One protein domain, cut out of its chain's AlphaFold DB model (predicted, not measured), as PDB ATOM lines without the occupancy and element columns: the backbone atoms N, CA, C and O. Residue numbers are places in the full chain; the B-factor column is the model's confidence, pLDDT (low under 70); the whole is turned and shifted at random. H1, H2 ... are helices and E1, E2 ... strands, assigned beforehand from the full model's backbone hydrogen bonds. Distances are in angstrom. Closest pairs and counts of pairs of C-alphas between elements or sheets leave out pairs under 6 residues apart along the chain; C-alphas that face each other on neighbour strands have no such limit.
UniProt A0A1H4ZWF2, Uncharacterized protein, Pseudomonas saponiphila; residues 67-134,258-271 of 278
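This is residues 67 to 134 and 258 to 271 of the 278 residues of an uncharacterized protein of Pseudomonas saponiphila (UniProt A0A1H4ZWF2). One strongly twisted sheet of five strands curls like part of a barrel, and the stretch 67 to 89 bridges its edges: residues 70 to 71 pair with E5, residues 77 to 78 with E1. Little H1 lies beside the strands. Of the 82 printed residues, under half, 36, are in named elements, and of these 36 strands hold 32, the class being mostly strand: E1 E2 E3 H1 E4 E5 along the chain, E1 E2 E3 E4 E5 across the antiparallel sheet. The whole is compact, radius of gyration of the C-alphas 13.2 A, spans 41 by 35 by 25 A.

Find C-alpha 90 at (113.580, 175.030, 209.692), where E1, residues 90 to 92, begins. Then come E2, 95 to 100, 15.7 A; E3, 108 to 111; H1, 115 to 118; and E4, 121 to 130, 27.1 A, which bends by 57 degrees at residue 126. E5, 258 to 266, 25.3 A, ends at (102.217, 185.920, 199.585).

Hairpins E1 and E2, E2 and E3 make a meander, each strand the antiparallel neighbour of the one before; look for N 90 and O 97, 2.8 A, and N 98 and O 111, 2.8 A. Between the antiparallel neighbours E3 and E4, N 108 and O 124 are within hydrogen-bond range at 2.8 A; between the antiparallel neighbours E4 and E5, N 123 and O 263 are, at 2.8 A. H1, too short for an O i to N i+4 pair, is on the sheet, over none of its strands.

Residues 135 to 257 are not printed; C-alphas 134 and 258 are 8.7 A apart. Residues 80 to 85 have pLDDT under 70.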
ATOM      1  N   ASP A  67     100.981 179.068 192.947       83.44
ATOM      2  CA  ASP A  67     100.008 179.426 193.974       83.44
ATOM      3  C   ASP A  67      99.268 178.195 194.531       83.44
ATOM      4  O   ASP A  67      98.483 178.324 195.473       83.44
ATOM      5  N   THR A  68      99.532 176.995 194.005       89.75
ATOM      6  CA  THR A  68      98.967 175.736 194.499       89.75
ATOM      7  C   THR A  68      99.878 175.073 195.524       89.75
ATOM      8  O   THR A  68     101.086 175.310 195.567       89.75
ATOM      9  N   ARG A  69      99.298 174.197 196.355       91.44
ATOM     10  CA  ARG A  69     100.072 173.364 197.281       91.44
ATOM     11  C   ARG A  69     100.991 172.402 196.522       91.44
ATOM     12  O   ARG A  69     100.595 171.848 195.497       91.44
ATOM     13  N   ILE A  70     102.190 172.206 197.052       91.56
ATOM     14  CA  ILE A  70     103.216 171.281 196.561       91.56
ATOM     15  C   ILE A  70     103.591 170.355 197.712       91.56
ATOM     16  O   ILE A  70     103.750 170.810 198.843       91.56
ATOM     17  N   GLU A  71     103.719 169.066 197.430       91.25
ATOM     18  CA  GLU A  71     104.128 168.081 198.429       91.25
ATOM     19  C   GLU A  71     105.637 168.153 198.676       91.25
ATOM     20  O   GLU A  71     106.437 168.304 197.749       91.25
ATOM     21  N   LEU A  72     106.021 168.071 199.945       89.62
ATOM     22  CA  LEU A  72     107.405 168.015 200.385       89.62
ATOM     23  C   LEU A  72     107.878 166.557 200.396       89.62
ATOM     24  O   LEU A  72     107.135 165.663 200.788       89.62
ATOM     25  N   THR A  73     109.123 166.325 199.975       84.44
ATOM     26  CA  THR A  73     109.734 164.989 199.995       84.44
ATOM     27  C   THR A  73     110.070 164.515 201.400       84.44
ATOM     28  O   THR A  73     109.974 163.321 201.666       84.44
ATOM     29  N   ASP A  74     110.449 165.440 202.282       84.38
ATOM     30  CA  ASP A  74     110.888 165.148 203.639       84.38
ATOM     31  C   ASP A  74     110.101 165.972 204.661       84.38
ATOM     32  O   ASP A  74     109.580 167.057 204.378       84.38
ATOM     33  N   GLU A  75     110.041 165.452 205.886       88.81
ATOM     34  CA  GLU A  75     109.467 166.173 207.013       88.81
ATOM     35  C   GLU A  75     110.286 167.440 207.328       88.81
ATOM     36  O   GLU A  75     111.511 167.373 207.499       88.81
ATOM     37  N   PRO A  76     109.625 168.607 207.448       89.56
ATOM     38  CA  PRO A  76     110.235 169.806 207.997       89.56
ATOM     39  C   PRO A  76     110.822 169.543 209.389       89.56
ATOM     40  O   PRO A  76     110.122 169.092 210.292       89.56
ATOM     41  N   SER A  77     112.092 169.887 209.600       90.12
ATOM     42  CA  SER A  77     112.776 169.676 210.884       90.12
ATOM     43  C   SER A  77     113.405 170.965 211.407       90.12
ATOM     44  O   SER A  77     113.802 171.839 210.641       90.12
ATOM     45  N   ALA A  78     113.477 171.126 212.728       86.94
ATOM     46  CA  ALA A  78     114.150 172.278 213.323       86.94
ATOM     47  C   ALA A  78     115.668 172.179 213.103       86.94
ATOM     48  O   ALA A  78     116.258 171.119 213.308       86.94
ATOM     49  N   TRP A  79     116.311 173.286 212.723       82.69
ATOM     50  CA  TRP A  79     117.763 173.328 212.584       82.69
ATOM     51  C   TRP A  79     118.426 173.415 213.971       82.69
ATOM     52  O   TRP A  79     118.244 174.418 214.669       82.69
ATOM     53  N   PRO A  80     119.205 172.400 214.387       69.56
ATOM     54  CA  PRO A  80     119.638 172.245 215.777       69.56
ATOM     55  C   PRO A  80     120.673 173.283 216.232       69.56
ATOM     56  O   PRO A  80     120.849 173.492 217.429       69.56
ATOM     57  N   GLU A  81     121.362 173.952 215.305       69.38
ATOM     58  CA  GLU A  81     122.444 174.896 215.626       69.38
ATOM     59  C   GLU A  81     121.973 176.349 215.794       69.38
ATOM     60  O   GLU A  81     122.785 177.266 215.935       69.38
ATOM     61  N   ALA A  82     120.661 176.585 215.779       64.31
ATOM     62  CA  ALA A  82     120.093 177.909 215.972       64.31
ATOM     63  C   ALA A  82     120.346 178.409 217.404       64.31
ATOM     64  O   ALA A  82     119.716 177.956 218.357       64.31
ATOM     65  N   LYS A  83     121.280 179.353 217.568       55.94
ATOM     66  CA  LYS A  83     121.535 180.035 218.846       55.94
ATOM     67  C   LYS A  83     120.827 181.390 218.855       55.94
ATOM     68  O   LYS A  83     121.206 182.273 218.089       55.94
ATOM     69  N   GLY A  84     119.826 181.562 219.718       62.62
ATOM     70  CA  GLY A  84     119.139 182.841 219.938       62.62
ATOM     71  C   GLY A  84     117.733 182.683 220.525       62.62
ATOM     72  O   GLY A  84     117.240 181.569 220.656       62.62
ATOM     73  N   ASP A  85     117.094 183.814 220.839       61.56
ATOM     74  CA  ASP A  85     115.758 183.879 221.466       61.56
ATOM     75  C   ASP A  85     114.590 183.812 220.454       61.56
ATOM     76  O   ASP A  85     113.421 183.895 220.827       61.56
ATOM     77  N   GLY A  86     114.892 183.711 219.153       70.75
ATOM     78  CA  GLY A  86     113.900 183.611 218.078       70.75
ATOM     79  C   GLY A  86     113.439 182.176 217.807       70.75
ATOM     80  O   GLY A  86     114.025 181.214 218.298       70.75
ATOM     81  N   LEU A  87     112.405 182.021 216.970       76.38
ATOM     82  CA  LEU A  87     112.010 180.699 216.475       76.38
ATOM     83  C   LEU A  87     113.177 180.076 215.684       76.38
ATOM     84  O   LEU A  87     113.732 180.751 214.807       76.38
ATOM     85  N   PRO A  88     113.556 178.814 215.957       82.19
ATOM     86  CA  PRO A  88     114.663 178.180 215.259       82.19
ATOM     87  C   PRO A  88     114.341 178.071 213.760       82.19
ATOM     88  O   PRO A  88     113.211 177.725 213.405       82.19
ATOM     89  N   PRO A  89     115.296 178.336 212.851       86.38
ATOM     90  CA  PRO A  89     115.126 178.044 211.437       86.38
ATOM     91  C   PRO A  89     114.705 176.593 211.206       86.38
ATOM     92  O   PRO A  89     115.020 175.701 211.996       86.38
ATOM     93  N   MET A  90     114.009 176.358 210.103       88.75
ATOM     94  CA  MET A  90     113.580 175.030 209.692       88.75
ATOM     95  C   MET A  90     114.374 174.550 208.496       88.75
ATOM     96  O   MET A  90     114.531 175.272 207.515       88.75
ATOM     97  N   LEU A  91     114.825 173.308 208.559       88.00
ATOM     98  CA  LEU A  91     115.286 172.579 207.401       88.00
ATOM     99  C   LEU A  91     114.066 171.991 206.689       88.00
ATOM    100  O   LEU A  91     113.372 171.133 207.233       88.00
ATOM    101  N   ILE A  92     113.805 172.466 205.475       88.12
ATOM    102  CA  ILE A  92     112.747 171.948 204.604       88.12
ATOM    103  C   ILE A  92     113.413 171.556 203.293       88.12
ATOM    104  O   ILE A  92     113.954 172.419 202.596       88.12
ATOM    105  N   ASN A  93     113.420 170.250 203.011       81.88
ATOM    106  CA  ASN A  93     114.057 169.621 201.854       81.88
ATOM    107  C   ASN A  93     115.446 170.203 201.539       81.88
ATOM    108  O   ASN A  93     115.713 170.695 200.442       81.88
ATOM    109  N   GLN A  94     116.325 170.131 202.546       78.25
ATOM    110  CA  GLN A  94     117.739 170.535 202.498       78.25
ATOM    111  C   GLN A  94     118.007 172.047 202.446       78.25
ATOM    112  O   GLN A  94     119.165 172.452 202.338       78.25
ATOM    113  N   THR A  95     116.981 172.886 202.592       80.56
ATOM    114  CA  THR A  95     117.132 174.347 202.616       80.56
ATOM    115  C   THR A  95     116.721 174.909 203.965       80.56
ATOM    116  O   THR A  95     115.766 174.431 204.573       80.56
ATOM    117  N   LEU A  96     117.443 175.928 204.435       84.75
ATOM    118  CA  LEU A  96     117.105 176.647 205.660       84.75
ATOM    119  C   LEU A  96     116.038 177.711 205.395       84.75
ATOM    120  O   LEU A  96     116.182 178.565 204.517       84.75
ATOM    121  N   TRP A  97     114.991 177.669 206.206       88.75
ATOM    122  CA  TRP A  97     113.859 178.581 206.193       88.75
ATOM    123  C   TRP A  97     113.760 179.309 207.522       88.75
ATOM    124  O   TRP A  97     113.996 178.743 208.588       88.75
ATOM    125  N   VAL A  98     113.375 180.575 207.462       90.25
ATOM    126  CA  VAL A  98     113.097 181.386 208.641       90.25
ATOM    127  C   VAL A  98     111.635 181.197 209.009       90.25
ATOM    128  O   VAL A  98     110.754 181.390 208.169       90.25
ATOM    129  N   GLN A  99     111.370 180.830 210.262       90.38
ATOM    130  CA  GLN A  99     110.004 180.776 210.773       90.38
ATOM    131  C   GLN A  99     109.455 182.188 210.985       90.38
ATOM    132  O   GLN A  99     110.112 183.061 211.552       90.38
ATOM    133  N   LEU A 100     108.224 182.395 210.535       89.88
ATOM    134  CA  LEU A 100     107.426 183.591 210.759       89.88
ATOM    135  C   LEU A 100     106.406 183.328 211.880       89.88
ATOM    136  O   LEU A 100     106.106 182.167 212.171       89.88
ATOM    137  N   PRO A 101     105.819 184.378 212.486       88.19
ATOM    138  CA  PRO A 101     104.761 184.204 213.474       88.19
ATOM    139  C   PRO A 101     103.626 183.300 212.950       88.19
ATOM    140  O   PRO A 101     103.166 183.498 211.814       88.19
ATOM    141  N   PRO A 102     103.173 182.320 213.755       82.81
ATOM    142  CA  PRO A 102     102.225 181.296 213.321       82.81
ATOM    143  C   PRO A 102     100.862 181.887 212.939       82.81
ATOM    144  O   PRO A 102     100.468 182.948 213.421       82.81
ATOM    145  N   ALA A 103     100.125 181.179 212.077       78.31
ATOM    146  CA  ALA A 103      98.781 181.578 211.642       78.31
ATOM    147  C   ALA A 103      97.669 181.240 212.657       78.31
ATOM    148  O   ALA A 103      96.545 181.705 212.501       78.31
ATOM    149  N   GLY A 104      97.968 180.419 213.673       82.12
ATOM    150  CA  GLY A 104      97.001 179.957 214.677       82.12
ATOM    151  C   GLY A 104      96.174 178.725 214.276       82.12
ATOM    152  O   GLY A 104      95.368 178.263 215.072       82.12
ATOM    153  N   ASP A 105      96.389 178.162 213.084       89.00
ATOM    154  CA  ASP A 105      95.673 176.995 212.537       89.00
ATOM    155  C   ASP A 105      96.482 175.683 212.616       89.00
ATOM    156  O   ASP A 105      96.152 174.703 211.955       89.00
ATOM    157  N   GLY A 106      97.575 175.670 213.386       86.19
ATOM    158  CA  GLY A 106      98.506 174.539 213.467       86.19
ATOM    159  C   GLY A 106      99.481 174.433 212.288       86.19
ATOM    160  O   GLY A 106     100.350 173.566 212.308       86.19
ATOM    161  N   SER A 107      99.389 175.317 211.288       93.56
ATOM    162  CA  SER A 107     100.376 175.396 210.213       93.56
ATOM    163  C   SER A 107     101.571 176.274 210.574       93.56
ATOM    164  O   SER A 107     101.498 177.201 211.391       93.56
ATOM    165  N   LEU A 108     102.686 175.984 209.917       92.25
ATOM    166  CA  LEU A 108     103.908 176.761 209.980       92.25
ATOM    167  C   LEU A 108     103.857 177.851 208.914       92.25
ATOM    168  O   LEU A 108     103.436 177.621 207.779       92.25
ATOM    169  N   ARG A 109     104.332 179.042 209.267       93.69
ATOM    170  CA  ARG A 109     104.592 180.106 208.299       93.69
ATOM    171  C   ARG A 109     106.087 180.292 208.188       93.69
ATOM    172  O   ARG A 109     106.763 180.429 209.202       93.69
ATOM    173  N   VAL A 110     106.595 180.299 206.966       92.75
ATOM    174  CA  VAL A 110     108.032 180.369 206.708       92.75
ATOM    175  C   VAL A 110     108.352 181.341 205.582       92.75
ATOM    176  O   VAL A 110     107.506 181.661 204.746       92.75
ATOM    177  N   THR A 111     109.594 181.800 205.559       92.19
ATOM    178  CA  THR A 111     110.199 182.517 204.436       92.19
ATOM    179  C   THR A 111     111.631 182.030 204.220       92.19
ATOM    180  O   THR A 111     112.162 181.263 205.023       92.19
ATOM    181  N   SER A 112     112.255 182.438 203.122       85.75
ATOM    182  CA  SER A 112     113.623 182.053 202.770       85.75
ATOM    183  C   SER A 112     114.474 183.301 202.539       85.75
ATOM    184  O   SER A 112     113.943 184.375 202.262       85.75
ATOM    185  N   GLY A 113     115.794 183.184 202.688       78.19
ATOM    186  CA  GLY A 113     116.704 184.331 202.724       78.19
ATOM    187  C   GLY A 113     116.523 185.293 201.545       78.19
ATOM    188  O   GLY A 113     116.690 184.907 200.390       78.19
ATOM    189  N   GLY A 114     116.182 186.551 201.841       80.25
ATOM    190  CA  GLY A 114     115.991 187.623 200.862       80.25
ATOM    191  C   GLY A 114     114.590 187.674 200.244       80.25
ATOM    192  O   GLY A 114     114.159 188.751 199.834       80.25
ATOM    193  N   TRP A 115     113.854 186.559 200.227       86.31
ATOM    194  CA  TRP A 115     112.474 186.494 199.731       86.31
ATOM    195  C   TRP A 115     111.495 187.272 200.618       86.31
ATOM    196  O   TRP A 115     110.514 187.835 200.132       86.31
ATOM    197  N   ASP A 116     111.803 187.379 201.908       87.12
ATOM    198  CA  ASP A 116     111.091 188.197 202.889       87.12
ATOM    199  C   ASP A 116     111.014 189.678 202.482       87.12
ATOM    200  O   ASP A 116     109.971 190.315 202.639       87.12
ATOM    201  N   LYS A 117     112.077 190.213 201.863       87.62
ATOM    202  CA  LYS A 117     112.132 191.607 201.383       87.62
ATOM    203  C   LYS A 117     111.198 191.872 200.203       87.62
ATOM    204  O   LYS A 117     110.829 193.016 199.965       87.62
ATOM    205  N   LEU A 118     110.816 190.817 199.485       88.62
ATOM    206  CA  LEU A 118     109.824 190.845 198.409       88.62
ATOM    207  C   LEU A 118     108.423 190.459 198.915       88.62
ATOM    208  O   LEU A 118     107.511 190.226 198.125       88.62
ATOM    209  N   GLY A 119     108.242 190.365 200.236       91.19
ATOM    210  CA  GLY A 119     106.964 190.046 200.864       91.19
ATOM    211  C   GLY A 119     106.556 188.578 200.746       91.19
ATOM    212  O   GLY A 119     105.377 188.264 200.941       91.19
ATOM    213  N   PHE A 120     107.484 187.670 200.426       92.31
ATOM    214  CA  PHE A 120     107.137 186.264 200.307       92.31
ATOM    215  C   PHE A 120     106.985 185.582 201.658       92.31
ATOM    216  O   PHE A 120     107.851 185.660 202.536       92.31
ATOM    217  N   ALA A 121     105.902 184.826 201.760       93.19
ATOM    218  CA  ALA A 121     105.670 183.884 202.830       93.19
ATOM    219  C   ALA A 121     105.018 182.625 202.263       93.19
ATOM    220  O   ALA A 121     104.215 182.676 201.323       93.19
ATOM    221  N   TRP A 122     105.332 181.499 202.890       94.19
ATOM    222  CA  TRP A 122     104.761 180.201 202.581       94.19
ATOM    223  C   TRP A 122     104.095 179.619 203.817       94.19
ATOM    224  O   TRP A 122     104.552 179.819 204.945       94.19
ATOM    225  N   LYS A 123     103.003 178.901 203.583       94.81
ATOM    226  CA  LYS A 123     102.355 178.043 204.564       94.81
ATOM    227  C   LYS A 123     102.902 176.633 204.389       94.81
ATOM    228  O   LYS A 123     102.972 176.153 203.260       94.81
ATOM    229  N   VAL A 124     103.260 175.988 205.492       94.69
ATOM    230  CA  VAL A 124     103.691 174.590 205.542       94.69
ATOM    231  C   VAL A 124     102.800 173.846 206.528       94.69
ATOM    232  O   VAL A 124     102.600 174.302 207.653       94.69
ATOM    233  N   TRP A 125     102.210 172.735 206.105       94.56
ATOM    234  CA  TRP A 125     101.276 171.971 206.931       94.56
ATOM    235  C   TRP A 125     101.325 170.493 206.588       94.56
ATOM    236  O   TRP A 125     101.840 170.096 205.545       94.56
ATOM    237  N   ARG A 126     100.768 169.693 207.487       93.25
ATOM    238  CA  ARG A 126     100.641 168.252 207.346       93.25
ATOM    239  C   ARG A 126      99.181 167.912 207.082       93.25
ATOM    240  O   ARG A 126      98.290 168.484 207.712       93.25
ATOM    241  N   GLU A 127      98.935 167.039 206.116       92.94
ATOM    242  CA  GLU A 127      97.591 166.642 205.713       92.94
ATOM    243  C   GLU A 127      97.588 165.190 205.255       92.94
ATOM    244  O   GLU A 127      98.473 164.742 204.524       92.94
ATOM    245  N   ARG A 128      96.534 164.482 205.653       93.62
ATOM    246  CA  ARG A 128      96.272 163.120 205.218       93.62
ATOM    247  C   ARG A 128      95.538 163.137 203.891       93.62
ATOM    248  O   ARG A 128      94.449 163.702 203.792       93.62
ATOM    249  N   VAL A 129      96.120 162.507 202.879       94.25
ATOM    250  CA  VAL A 129      95.565 162.470 201.523       94.25
ATOM    251  C   VAL A 129      95.533 161.042 200.984       94.25
ATOM    252  O   VAL A 129      96.411 160.243 201.306       94.25
ATOM    253  N   PRO A 130      94.558 160.682 200.131       95.00
ATOM    254  CA  PRO A 130      94.579 159.389 199.461       95.00
ATOM    255  C   PRO A 130      95.891 159.186 198.705       95.00
ATOM    256  O   PRO A 130      96.377 160.109 198.046       95.00
ATOM    257  N   ALA A 131      96.423 157.965 198.725       93.88
ATOM    258  CA  ALA A 131      97.663 157.594 198.053       93.88
ATOM    259  C   ALA A 131      97.692 158.102 196.611       93.88
ATOM    260  O   ALA A 131      98.647 158.745 196.204       93.88
ATOM    261  N   LYS A 132      96.604 157.940 195.856       91.94
ATOM    262  CA  LYS A 132      96.487 158.420 194.472       91.94
ATOM    263  C   LYS A 132      96.802 159.916 194.273       91.94
ATOM    264  O   LYS A 132      97.191 160.315 193.181       91.94
ATOM    265  N   GLN A 133      96.599 160.743 195.299       90.75
ATOM    266  CA  GLN A 133      96.805 162.195 195.262       90.75
ATOM    267  C   GLN A 133      98.152 162.635 195.851       90.75
ATOM    268  O   GLN A 133      98.547 163.780 195.652       90.75
ATOM    269  N   SER A 134      98.838 161.745 196.568       90.88
ATOM    270  CA  SER A 134     100.167 161.995 197.126       90.88
ATOM    271  C   SER A 134     101.274 161.700 196.099       90.88
ATOM    272  O   SER A 134     101.119 160.862 195.209       90.88
ATOM    273  N   ASP A 258     100.242 160.346 204.984       93.06
ATOM    274  CA  ASP A 258     100.410 161.513 205.831       93.06
ATOM    275  C   ASP A 258     101.564 162.368 205.293       93.06
ATOM    276  O   ASP A 258     102.742 162.065 205.504       93.06
ATOM    277  N   SER A 259     101.212 163.406 204.535       91.94
ATOM    278  CA  SER A 259     102.154 164.165 203.714       91.94
ATOM    279  C   SER A 259     102.311 165.601 204.195       91.94
ATOM    280  O   SER A 259     101.358 166.257 204.630       91.94
ATOM    281  N   TRP A 260     103.527 166.121 204.049       93.25
ATOM    282  CA  TRP A 260     103.832 167.527 204.270       93.25
ATOM    283  C   TRP A 260     103.658 168.330 202.984       93.25
ATOM    284  O   TRP A 260     104.048 167.898 201.904       93.25
ATOM    285  N   TRP A 261     103.095 169.525 203.107       93.81
ATOM    286  CA  TRP A 261     102.767 170.406 201.993       93.81
ATOM    287  C   TRP A 261     103.341 171.794 202.221       93.81
ATOM    288  O   TRP A 261     103.425 172.259 203.356       93.81
ATOM    289  N   ILE A 262     103.680 172.473 201.130       93.50
ATOM    290  CA  ILE A 262     104.064 173.880 201.102       93.50
ATOM    291  C   ILE A 262     103.234 174.634 200.061       93.50
ATOM    292  O   ILE A 262     102.970 174.128 198.973       93.50
ATOM    293  N   GLN A 263     102.831 175.862 200.375       94.25
ATOM    294  CA  GLN A 263     102.122 176.739 199.443       94.25
ATOM    295  C   GLN A 263     102.541 178.187 199.652       94.25
ATOM    296  O   GLN A 263     102.597 178.665 200.788       94.25
ATOM    297  N   ARG A 264     102.787 178.907 198.554       93.75
ATOM    298  CA  ARG A 264     102.982 180.357 198.600       93.75
ATOM    299  C   ARG A 264     101.676 181.026 199.023       93.75
ATOM    300  O   ARG A 264     100.660 180.877 198.354       93.75
ATOM    301  N   ILE A 265     101.714 181.796 200.109       93.25
ATOM    302  CA  ILE A 265     100.566 182.595 200.568       93.25
ATOM    303  C   ILE A 265     100.696 184.061 200.159       93.25
ATOM    304  O   ILE A 265      99.696 184.717 199.876       93.25
ATOM    305  N   THR A 266     101.923 184.576 200.086       93.31
ATOM    306  CA  THR A 266     102.217 185.920 199.585       93.31
ATOM    307  C   THR A 266     103.510 185.904 198.770       93.31
ATOM    308  O   THR A 266     104.386 185.090 199.066       93.31
ATOM    309  N   PRO A 267     103.644 186.782 197.760       92.75
ATOM    310  CA  PRO A 267     102.570 187.563 197.139       92.75
ATOM    311  C   PRO A 267     101.564 186.657 196.401       92.75
ATOM    312  O   PRO A 267     101.885 185.543 195.997       92.75
ATOM    313  N   ALA A 268     100.325 187.120 196.218       89.75
ATOM    314  CA  ALA A 268      99.298 186.324 195.533       89.75
ATOM    315  C   ALA A 268      99.621 186.114 194.043       89.75
ATOM    316  O   ALA A 268      99.332 185.062 193.479       89.75
ATOM    317  N   LYS A 269     100.248 187.111 193.409       90.56
ATOM    318  CA  LYS A 269     100.652 187.087 192.002       90.56
ATOM    319  C   LYS A 269     102.092 187.545 191.864       90.56
ATOM    320  O   LYS A 269     102.515 188.465 192.560       90.56
ATOM    321  N   LEU A 270     102.797 186.947 190.912       90.94
ATOM    322  CA  LEU A 270     104.118 187.409 190.515       90.94
ATOM    323  C   LEU A 270     103.998 188.462 189.413       90.94
ATOM    324  O   LEU A 270     103.307 188.275 188.414       90.94
ATOM    325  N   THR A 271     104.673 189.581 189.621       90.75
ATOM    326  CA  THR A 271     104.891 190.663 188.654       90.75
ATOM    327  C   THR A 271     106.311 190.610 188.086       90.75
ATOM    328  O   THR A 271     107.145 189.833 188.556       90.75
TER     329      THR A 271